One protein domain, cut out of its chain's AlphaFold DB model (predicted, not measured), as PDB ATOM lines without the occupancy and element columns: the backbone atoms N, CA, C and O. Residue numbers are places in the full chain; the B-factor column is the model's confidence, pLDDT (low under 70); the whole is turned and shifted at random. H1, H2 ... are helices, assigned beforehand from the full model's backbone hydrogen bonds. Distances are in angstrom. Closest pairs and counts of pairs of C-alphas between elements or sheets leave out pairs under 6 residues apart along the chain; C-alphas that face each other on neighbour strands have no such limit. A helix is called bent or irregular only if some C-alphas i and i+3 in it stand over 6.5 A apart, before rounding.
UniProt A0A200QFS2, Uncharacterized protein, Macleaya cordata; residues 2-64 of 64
ATOM      1  N   ASP A   2     -35.016  19.114  19.488       76.44
ATOM      2  CA  ASP A   2     -35.510  20.465  19.835       76.44
ATOM      3  C   ASP A   2     -35.441  20.849  21.320       76.44
ATOM      4  O   ASP A   2     -35.262  22.015  21.658       76.44
ATOM      5  N   ARG A   3     -35.552  19.883  22.244       80.50
ATOM      6  CA  ARG A   3     -35.497  20.175  23.689       80.50
ATOM      7  C   ARG A   3     -34.098  20.578  24.166       80.50
ATOM      8  O   ARG A   3     -34.006  21.350  25.114       80.50
ATOM      9  N   MET A   4     -33.038  20.052  23.548       87.31
ATOM     10  CA  MET A   4     -31.663  20.407  23.917       87.31
ATOM     11  C   MET A   4     -31.303  21.789  23.380       87.31
ATOM     12  O   MET A   4     -30.836  22.618  24.153       87.31
ATOM     13  N   LYS A   5     -31.669  22.075  22.124       90.44
ATOM     14  CA  LYS A   5     -31.503  23.401  21.517       90.44
ATOM     15  C   LYS A   5     -32.158  24.504  22.356       90.44
ATOM     16  O   LYS A   5     -31.505  25.483  22.686       90.44
ATOM     17  N   ARG A   6     -33.399  24.291  22.820       87.31
ATOM     18  CA  ARG A   6     -34.086  25.248  23.709       87.31
ATOM     19  C   ARG A   6     -33.362  25.490  25.035       87.31
ATOM     20  O   ARG A   6     -33.386  26.603  25.539       87.31
ATOM     21  N   LYS A   7     -32.751  24.460  25.631       88.44
ATOM     22  CA  LYS A   7     -31.998  24.620  26.889       88.44
ATOM     23  C   LYS A   7     -30.708  25.408  26.684       88.44
ATOM     24  O   LYS A   7     -30.324  26.174  27.560       88.44
ATOM     25  N   GLU A   8     -30.047  25.197  25.554       91.31
ATOM     26  CA  GLU A   8     -28.825  25.908  25.192       91.31
ATOM     27  C   GLU A   8     -29.111  27.377  24.870       91.31
ATOM     28  O   GLU A   8     -28.457  28.262  25.414       91.31
ATOM     29  N   GLU A   9     -30.166  27.648  24.099       92.06
ATOM     30  CA  GLU A   9     -30.665  29.005  23.856       92.06
ATOM     31  C   GLU A   9     -31.029  29.715  25.171       92.06
ATOM     32  O   GLU A   9     -30.583  30.833  25.404       92.06
ATOM     33  N   GLU A  10     -31.765  29.057  26.074       92.75
ATOM     34  CA  GLU A  10     -32.117  29.610  27.392       92.75
ATOM     35  C   GLU A  10     -30.872  29.961  28.226       92.75
ATOM     36  O   GLU A  10     -30.819  31.011  28.871       92.75
ATOM     37  N   PHE A  11     -29.844  29.104  28.196       91.50
ATOM     38  CA  PHE A  11     -28.575  29.359  28.876       91.50
ATOM     39  C   PHE A  11     -27.848  30.576  28.290       91.50
ATOM     40  O   PHE A  11     -27.387  31.431  29.050       91.50
ATOM     41  N   LEU A  12     -27.791  30.687  26.958       93.88
ATOM     42  CA  LEU A  12     -27.179  31.820  26.264       93.88
ATOM     43  C   LEU A  12     -27.926  33.128  26.545       93.88
ATOM     44  O   LEU A  12     -27.295  34.117  26.917       93.88
ATOM     45  N   TYR A  13     -29.260  33.138  26.456       93.38
ATOM     46  CA  TYR A  13     -30.067  34.319  26.775       93.38
ATOM     47  C   TYR A  13     -29.857  34.776  28.216       93.38
ATOM     48  O   TYR A  13     -29.643  35.965  28.461       93.38
ATOM     49  N   ARG A  14     -29.848  33.841  29.171       94.81
ATOM     50  CA  ARG A  14     -29.575  34.169  30.573       94.81
ATOM     51  C   ARG A  14     -28.178  34.756  30.749       94.81
ATOM     52  O   ARG A  14     -28.022  35.746  31.458       94.81
ATOM     53  N   GLY A  15     -27.175  34.168  30.096       94.44
ATOM     54  CA  GLY A  15     -25.801  34.667  30.106       94.44
ATOM     55  C   GLY A  15     -25.699  36.094  29.568       94.44
ATOM     56  O   GLY A  15     -25.098  36.946  30.219       94.44
ATOM     57  N   HIS A  16     -26.344  36.380  28.436       94.81
ATOM     58  CA  HIS A  16     -26.368  37.721  27.850       94.81
ATOM     59  C   HIS A  16     -27.039  38.749  28.755       94.81
ATOM     60  O   HIS A  16     -26.472  39.821  28.949       94.81
ATOM     61  N   ILE A  17     -28.197  38.423  29.340       93.94
ATOM     62  CA  ILE A  17     -28.875  39.323  30.283       93.94
ATOM     63  C   ILE A  17     -27.969  39.598  31.479       93.94
ATOM     64  O   ILE A  17     -27.791  40.748  31.842       93.94
ATOM     65  N   LEU A  18     -27.363  38.572  32.079       94.38
ATOM     66  CA  LEU A  18     -26.494  38.757  33.240       94.38
ATOM     67  C   LEU A  18     -25.247  39.592  32.917       94.38
ATOM     68  O   LEU A  18     -24.822  40.386  33.753       94.38
ATOM     69  N   ASN A  19     -24.679  39.445  31.720       94.00
ATOM     70  CA  ASN A  19     -23.461  40.146  31.320       94.00
ATOM     71  C   ASN A  19     -23.658  41.659  31.111       94.00
ATOM     72  O   ASN A  19     -22.682  42.403  31.119       94.00
ATOM     73  N   THR A  20     -24.893  42.129  30.914       93.94
ATOM     74  CA  THR A  20     -25.191  43.568  30.801       93.94
ATOM     75  C   THR A  20     -25.448  44.235  32.153       93.94
ATOM     76  O   THR A  20     -25.536  45.461  32.223       93.94
ATOM     77  N   LEU A  21     -25.571  43.459  33.235       93.81
ATOM     78  CA  LEU A  21     -25.877  43.976  34.566       93.81
ATOM     79  C   LEU A  21     -24.619  44.485  35.271       93.81
ATOM     80  O   LEU A  21     -23.531  43.930  35.140       93.81
ATOM     81  N   SER A  22     -24.792  45.508  36.107       92.81
ATOM     82  CA  SER A  22     -23.747  45.927  37.042       92.81
ATOM     83  C   SER A  22     -23.479  44.841  38.089       92.81
ATOM     84  O   SER A  22     -24.365  44.041  38.404       92.81
ATOM     85  N   ASN A  23     -22.282  44.843  38.689       92.81
ATOM     86  CA  ASN A  23     -21.870  43.824  39.664       92.81
ATOM     87  C   ASN A  23     -22.903  43.593  40.779       92.81
ATOM     88  O   ASN A  23     -23.174  42.448  41.125       92.81
ATOM     89  N   THR A  24     -23.517  44.655  41.309       92.38
ATOM     90  CA  THR A  24     -24.516  44.554  42.387       92.38
ATOM     91  C   THR A  24     -25.807  43.874  41.931       92.38
ATOM     92  O   THR A  24     -26.398  43.089  42.670       92.38
ATOM     93  N   ILE A  25     -26.271  44.160  40.711       91.56
ATOM     94  CA  ILE A  25     -27.496  43.550  40.180       91.56
ATOM     95  C   ILE A  25     -27.201  42.109  39.750       91.56
ATOM     96  O   ILE A  25     -27.999  41.215  40.029       91.56
ATOM     97  N   TYR A  26     -26.030  41.862  39.163       92.06
ATOM     98  CA  TYR A  26     -25.560  40.526  38.812       92.06
ATOM     99  C   TYR A  26     -25.524  39.593  40.029       92.06
ATOM    100  O   TYR A  26     -26.116  38.514  39.990       92.06
ATOM    101  N   THR A  27     -24.878  39.992  41.130       93.12
ATOM    102  CA  THR A  27     -24.747  39.132  42.320       93.12
ATOM    103  C   THR A  27     -26.093  38.796  42.951       93.12
ATOM    104  O   THR A  27     -26.275  37.664  43.390       93.12
ATOM    105  N   ALA A  28     -27.049  39.726  42.935       92.81
ATOM    106  CA  ALA A  28     -28.394  39.496  43.452       92.81
ATOM    107  C   ALA A  28     -29.231  38.541  42.577       92.81
ATOM    108  O   ALA A  28     -30.014  37.760  43.109       92.81
ATOM    109  N   HIS A  29     -29.061  38.566  41.248       92.00
ATOM    110  CA  HIS A  29     -29.960  37.865  40.319       92.00
ATOM    111  C   HIS A  29     -29.333  36.650  39.613       92.00
ATOM    112  O   HIS A  29     -30.043  35.890  38.958       92.00
ATOM    113  N   ARG A  30     -28.025  36.392  39.781       91.38
ATOM    114  CA  ARG A  30     -27.311  35.246  39.168       91.38
ATOM    115  C   ARG A  30     -27.879  33.868  39.522       91.38
ATOM    116  O   ARG A  30     -27.571  32.895  38.836       91.38
ATOM    117  N   HIS A  31     -28.645  33.773  40.608       92.88
ATOM    118  CA  HIS A  31     -29.255  32.532  41.090       92.88
ATOM    119  C   HIS A  31     -30.554  32.172  40.358       92.88
ATOM    120  O   HIS A  31     -30.983  31.021  40.422       92.88
ATOM    121  N   ILE A  32     -31.158  33.128  39.643       92.94
ATOM    122  CA  ILE A  32     -32.374  32.894  38.866       92.94
ATOM    123  C   ILE A  32     -32.023  31.999  37.677       92.94
ATOM    124  O   ILE A  32     -31.089  32.276  36.922       92.94
ATOM    125  N   GLN A  33     -32.745  30.887  37.535       90.00
ATOM    126  CA  GLN A  33     -32.368  29.826  36.598       90.00
ATOM    127  C   GLN A  33     -32.840  30.089  35.169       90.00
ATOM    128  O   GLN A  33     -32.147  29.694  34.227       90.00
ATOM    129  N   THR A  34     -33.990  30.750  35.007       91.62
ATOM    130  CA  THR A  34     -34.598  31.011  33.697       91.62
ATOM    131  C   THR A  34     -34.370  32.456  33.266       91.62
ATOM    132  O   THR A  34     -34.451  33.385  34.070       91.62
ATOM    133  N   ALA A  35     -34.087  32.658  31.981       92.06
ATOM    134  CA  ALA A  35     -33.937  33.977  31.380       92.06
ATOM    135  C   ALA A  35     -35.242  34.776  31.485       92.06
ATOM    136  O   ALA A  35     -35.214  35.976  31.747       92.06
ATOM    137  N   LYS A  36     -36.391  34.101  31.347       92.25
ATOM    138  CA  LYS A  36     -37.714  34.727  31.466       92.25
ATOM    139  C   LYS A  36     -37.974  35.291  32.862       92.25
ATOM    140  O   LYS A  36     -38.421  36.431  32.984       92.25
ATOM    141  N   GLU A  37     -37.729  34.502  33.903       94.00
ATOM    142  CA  GLU A  37     -37.912  34.949  35.287       94.00
ATOM    143  C   GLU A  37     -36.931  36.071  35.618       94.00
ATOM    144  O   GLU A  37     -37.353  37.109  36.116       94.00
ATOM    145  N   LEU A  38     -35.661  35.923  35.218       95.12
ATOM    146  CA  LEU A  38     -34.640  36.953  35.391       95.12
ATOM    147  C   LEU A  38     -35.079  38.280  34.759       95.12
ATOM    148  O   LEU A  38     -35.044  39.320  35.412       95.12
ATOM    149  N   TRP A  39     -35.534  38.237  33.506       95.00
ATOM    150  CA  TRP A  39     -36.034  39.409  32.794       95.00
ATOM    151  C   TRP A  39     -37.246  40.037  33.488       95.00
ATOM    152  O   TRP A  39     -37.280  41.248  33.689       95.00
ATOM    153  N   THR A  40     -38.211  39.222  33.916       95.38
ATOM    154  CA  THR A  40     -39.435  39.703  34.578       95.38
ATOM    155  C   THR A  40     -39.119  40.383  35.914       95.38
ATOM    156  O   THR A  40     -39.636  41.464  36.194       95.38
ATOM    157  N   THR A  41     -38.230  39.799  36.722       94.19
ATOM    158  CA  THR A  41     -37.788  40.393  37.992       94.19
ATOM    159  C   THR A  41     -37.075  41.725  37.773       94.19
ATOM    160  O   THR A  41     -37.335  42.686  38.496       94.19
ATOM    161  N   LEU A  42     -36.204  41.809  36.763       94.25
ATOM    162  CA  LEU A  42     -35.516  43.053  36.420       94.25
ATOM    163  C   LEU A  42     -36.499  44.135  35.966       94.25
ATOM    164  O   LEU A  42     -36.401  45.270  36.426       94.25
ATOM    165  N   GLN A  43     -37.462  43.788  35.109       94.06
ATOM    166  CA  GLN A  43     -38.494  44.724  34.659       94.06
ATOM    167  C   GLN A  43     -39.299  45.290  35.828       94.06
ATOM    168  O   GLN A  43     -39.491  46.502  35.906       94.06
ATOM    169  N   GLU A  44     -39.733  44.438  36.758       94.25
ATOM    170  CA  GLU A  44     -40.508  44.886  37.915       94.25
ATOM    171  C   GLU A  44     -39.687  45.791  38.838       94.25
ATOM    172  O   GLU A  44     -40.169  46.838  39.271       94.25
ATOM    173  N   LYS A  45     -38.418  45.441  39.084       91.88
ATOM    174  CA  LYS A  45     -37.510  46.278  39.871       91.88
ATOM    175  C   LYS A  45     -37.360  47.672  39.260       91.88
ATOM    176  O   LYS A  45     -37.554  48.661  39.965       91.88
ATOM    177  N   TYR A  46     -37.047  47.757  37.968       90.94
ATOM    178  CA  TYR A  46     -36.862  49.049  37.304       90.94
ATOM    179  C   TYR A  46     -38.155  49.865  37.247       90.94
ATOM    180  O   TYR A  46     -38.112  51.076  37.434       90.94
ATOM    181  N   ARG A  47     -39.312  49.215  37.082       94.31
ATOM    182  CA  ARG A  47     -40.618  49.884  37.141       94.31
ATOM    183  C   ARG A  47     -40.879  50.503  38.518       94.31
ATOM    184  O   ARG A  47     -41.380  51.622  38.607       94.31
ATOM    185  N   ILE A  48     -40.551  49.793  39.599       92.62
ATOM    186  CA  ILE A  48     -40.686  50.316  40.967       92.62
ATOM    187  C   ILE A  48     -39.728  51.493  41.190       92.62
ATOM    188  O   ILE A  48     -40.147  52.522  41.723       92.62
ATOM    189  N   GLU A  49     -38.467  51.362  40.767       91.69
ATOM    190  CA  GLU A  49     -37.466  52.431  40.869       91.69
ATOM    191  C   GLU A  49     -37.896  53.686  40.096       91.69
ATOM    192  O   GLU A  49     -37.825  54.790  40.635       91.69
ATOM    193  N   GLU A  50     -38.416  53.534  38.878       92.88
ATOM    194  CA  GLU A  50     -38.925  54.640  38.065       92.88
ATOM    195  C   GLU A  50     -40.078  55.374  38.758       92.88
ATOM    196  O   GLU A  50     -40.036  56.598  38.904       92.88
ATOM    197  N   VAL A  51     -41.082  54.641  39.252       92.50
ATOM    198  CA  VAL A  51     -42.221  55.236  39.969       92.50
ATOM    199  C   VAL A  51     -41.758  55.946  41.243       92.50
ATOM    200  O   VAL A  51     -42.264  57.019  41.576       92.50
ATOM    201  N   SER A  52     -40.792  55.371  41.966       90.19
ATOM    202  CA  SER A  52     -40.216  55.992  43.162       90.19
ATOM    203  C   SER A  52     -39.478  57.287  42.822       90.19
ATOM    204  O   SER A  52     -39.690  58.305  43.482       90.19
ATOM    205  N   ASN A  53     -38.664  57.279  41.765       92.44
ATOM    206  CA  ASN A  53     -37.935  58.456  41.300       92.44
ATOM    207  C   ASN A  53     -38.888  59.564  40.842       92.44
ATOM    208  O   ASN A  53     -38.711  60.717  41.227       92.44
ATOM    209  N   GLN A  54     -39.938  59.228  40.087       92.25
ATOM    210  CA  GLN A  54     -40.964  60.192  39.679       92.25
ATOM    211  C   GLN A  54     -41.652  60.833  40.891       92.25
ATOM    212  O   GLN A  54     -41.757  62.056  40.963       92.25
ATOM    213  N   LYS A  55     -42.072  60.029  41.877       92.69
ATOM    214  CA  LYS A  55     -42.682  60.541  43.115       92.69
ATOM    215  C   LYS A  55     -41.741  61.464  43.882       92.69
ATOM    216  O   LYS A  55     -42.175  62.513  44.353       92.69
ATOM    217  N   PHE A  56     -40.465  61.097  43.986       90.94
ATOM    218  CA  PHE A  56     -39.449  61.912  44.646       90.94
ATOM    219  C   PHE A  56     -39.266  63.269  43.951       90.94
ATOM    220  O   PHE A  56     -39.293  64.307  44.611       90.94
ATOM    221  N   LEU A  57     -39.158  63.281  42.619       91.94
ATOM    222  CA  LEU A  57     -39.040  64.513  41.834       91.94
ATOM    223  C   LEU A  57     -40.268  65.422  41.990       91.94
ATOM    224  O   LEU A  57     -40.106  66.621  42.207       91.94
ATOM    225  N   ILE A  58     -41.482  64.860  41.941       90.88
ATOM    226  CA  ILE A  58     -42.729  65.614  42.147       90.88
ATOM    227  C   ILE A  58     -42.775  66.217  43.556       90.88
ATOM    228  O   ILE A  58     -43.103  67.390  43.709       90.88
ATOM    229  N   SER A  59     -42.416  65.442  44.585       90.81
ATOM    230  CA  SER A  59     -42.377  65.928  45.970       90.81
ATOM    231  C   SER A  59     -41.411  67.100  46.138       90.81
ATOM    232  O   SER A  59     -41.752  68.081  46.798       90.81
ATOM    233  N   ASN A  60     -40.223  67.021  45.533       90.81
ATOM    234  CA  ASN A  60     -39.246  68.109  45.577       90.81
ATOM    235  C   ASN A  60     -39.747  69.354  44.841       90.81
ATOM    236  O   ASN A  60     -39.550  70.457  45.337       90.81
ATOM    237  N   PHE A  61     -40.414  69.184  43.695       89.00
ATOM    238  CA  PHE A  61     -40.992  70.298  42.943       89.00
ATOM    239  C   PHE A  61     -42.099  71.019  43.723       89.00
ATOM    240  O   PHE A  61     -42.125  72.240  43.738       89.00
ATOM    241  N   ILE A  62     -42.989  70.280  44.397       88.56
ATOM    242  CA  ILE A  62     -44.071  70.863  45.217       88.56
ATOM    243  C   ILE A  62     -43.529  71.561  46.474       88.56
ATOM    244  O   ILE A  62     -44.184  72.439  47.026       88.56
ATOM    245  N   SER A  63     -42.348  71.162  46.946       81.25
ATOM    246  CA  SER A  63     -41.719  71.748  48.136       81.25
ATOM    247  C   SER A  63     -41.005  73.085  47.860       81.25
ATOM    248  O   SER A  63     -40.393  73.627  48.781       81.25
ATOM    249  N   PHE A  64     -41.060  73.592  46.621       65.75
ATOM    250  CA  PHE A  64     -40.541  74.891  46.184       65.75
ATOM    251  C   PHE A  64     -41.690  75.880  45.951       65.75
ATOM    252  O   PHE A  64     -41.543  77.050  46.367       65.75
TER     253      PHE A  64
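What this domain is: This is residues 2 to 64 of the 64 residues of an uncharacterized protein of Macleaya cordata (UniProt A0A200QFS2). Two helices, H1 and H3, run the same way in a staggered line, the later part of H1 beside the first turns of H3, while the short helix H2 folds the chain back between them to one side. The far part of H3, residues 43 to 62, sticks out as a long bare arm with the chain's last two residues at its tip, and this arm makes much of the length. You have 63 printed residues with three named helices in the order H1, H2, H3 and no named strand, so the class is all helix. The whole is extended, with a radius of gyration of the C-alphas of 16.7 A and spans of 60 by 22 by 15 A.

Where its parts are: Find C-alpha 2 at (-35.510, 20.465, 19.835); from there H1 runs through residues 2 to 19, 25.8 A from first to last C-alpha. After three residues between them, look for C-alpha 23 at (-21.870, 43.824, 39.664), where H2 begins; it takes residues 23 to 29 and is 10.1 A from first to last C-alpha. H3 takes residues 35 to 62 and is the longest helix, 40.7 A from first to last C-alpha; find its end at C-alpha 62, (-44.071, 70.863, 45.217). No helix is bent or irregular.

How they stand to each other: Start with H1, which touches both other helices. With residues 18 to 19 alone it only just touches H2, with 3 pairs of C-alphas within 8 A; the closest C-alphas, those of Leu 18 and Tyr 26, are 5.9 A apart. H1 and H2 form a helical hairpin and run opposite ways at a steep tilt of 38 degrees, only just past shallow. Next compare residues 10 to 17 of H1 with residues 35 to 39 of H3, where these two helices touch. Their closest C-alphas, those of Arg 14 and Ala 35, are 4.4 A apart, and the helices run the same way at a shallow tilt of 31 degrees. H2 and H3 are close but not clearly touching: their closest C-alphas, those of His 29 and Leu 38, are 6.9 A apart. They run opposite ways at a steep tilt of 60 degrees. In H1, H2 and H3 every O i to N i+4 pair is within hydrogen-bond range.

The domain as a whole: The C-alphas farthest apart are those of Asp 2 and Phe 64, at 60.7 A. Residues 43 to 64, of which 43 to 62 belong to H3, stand free; without them the body of 41 residues spans 35 by 16 by 13 A. The printed part has no cut, and the links from H1 to H2 and from H2 to H3 are both tight. The mean pLDDT of the printed part is 91.3, and residue 64, the chain's last, is the one printed residue under 70.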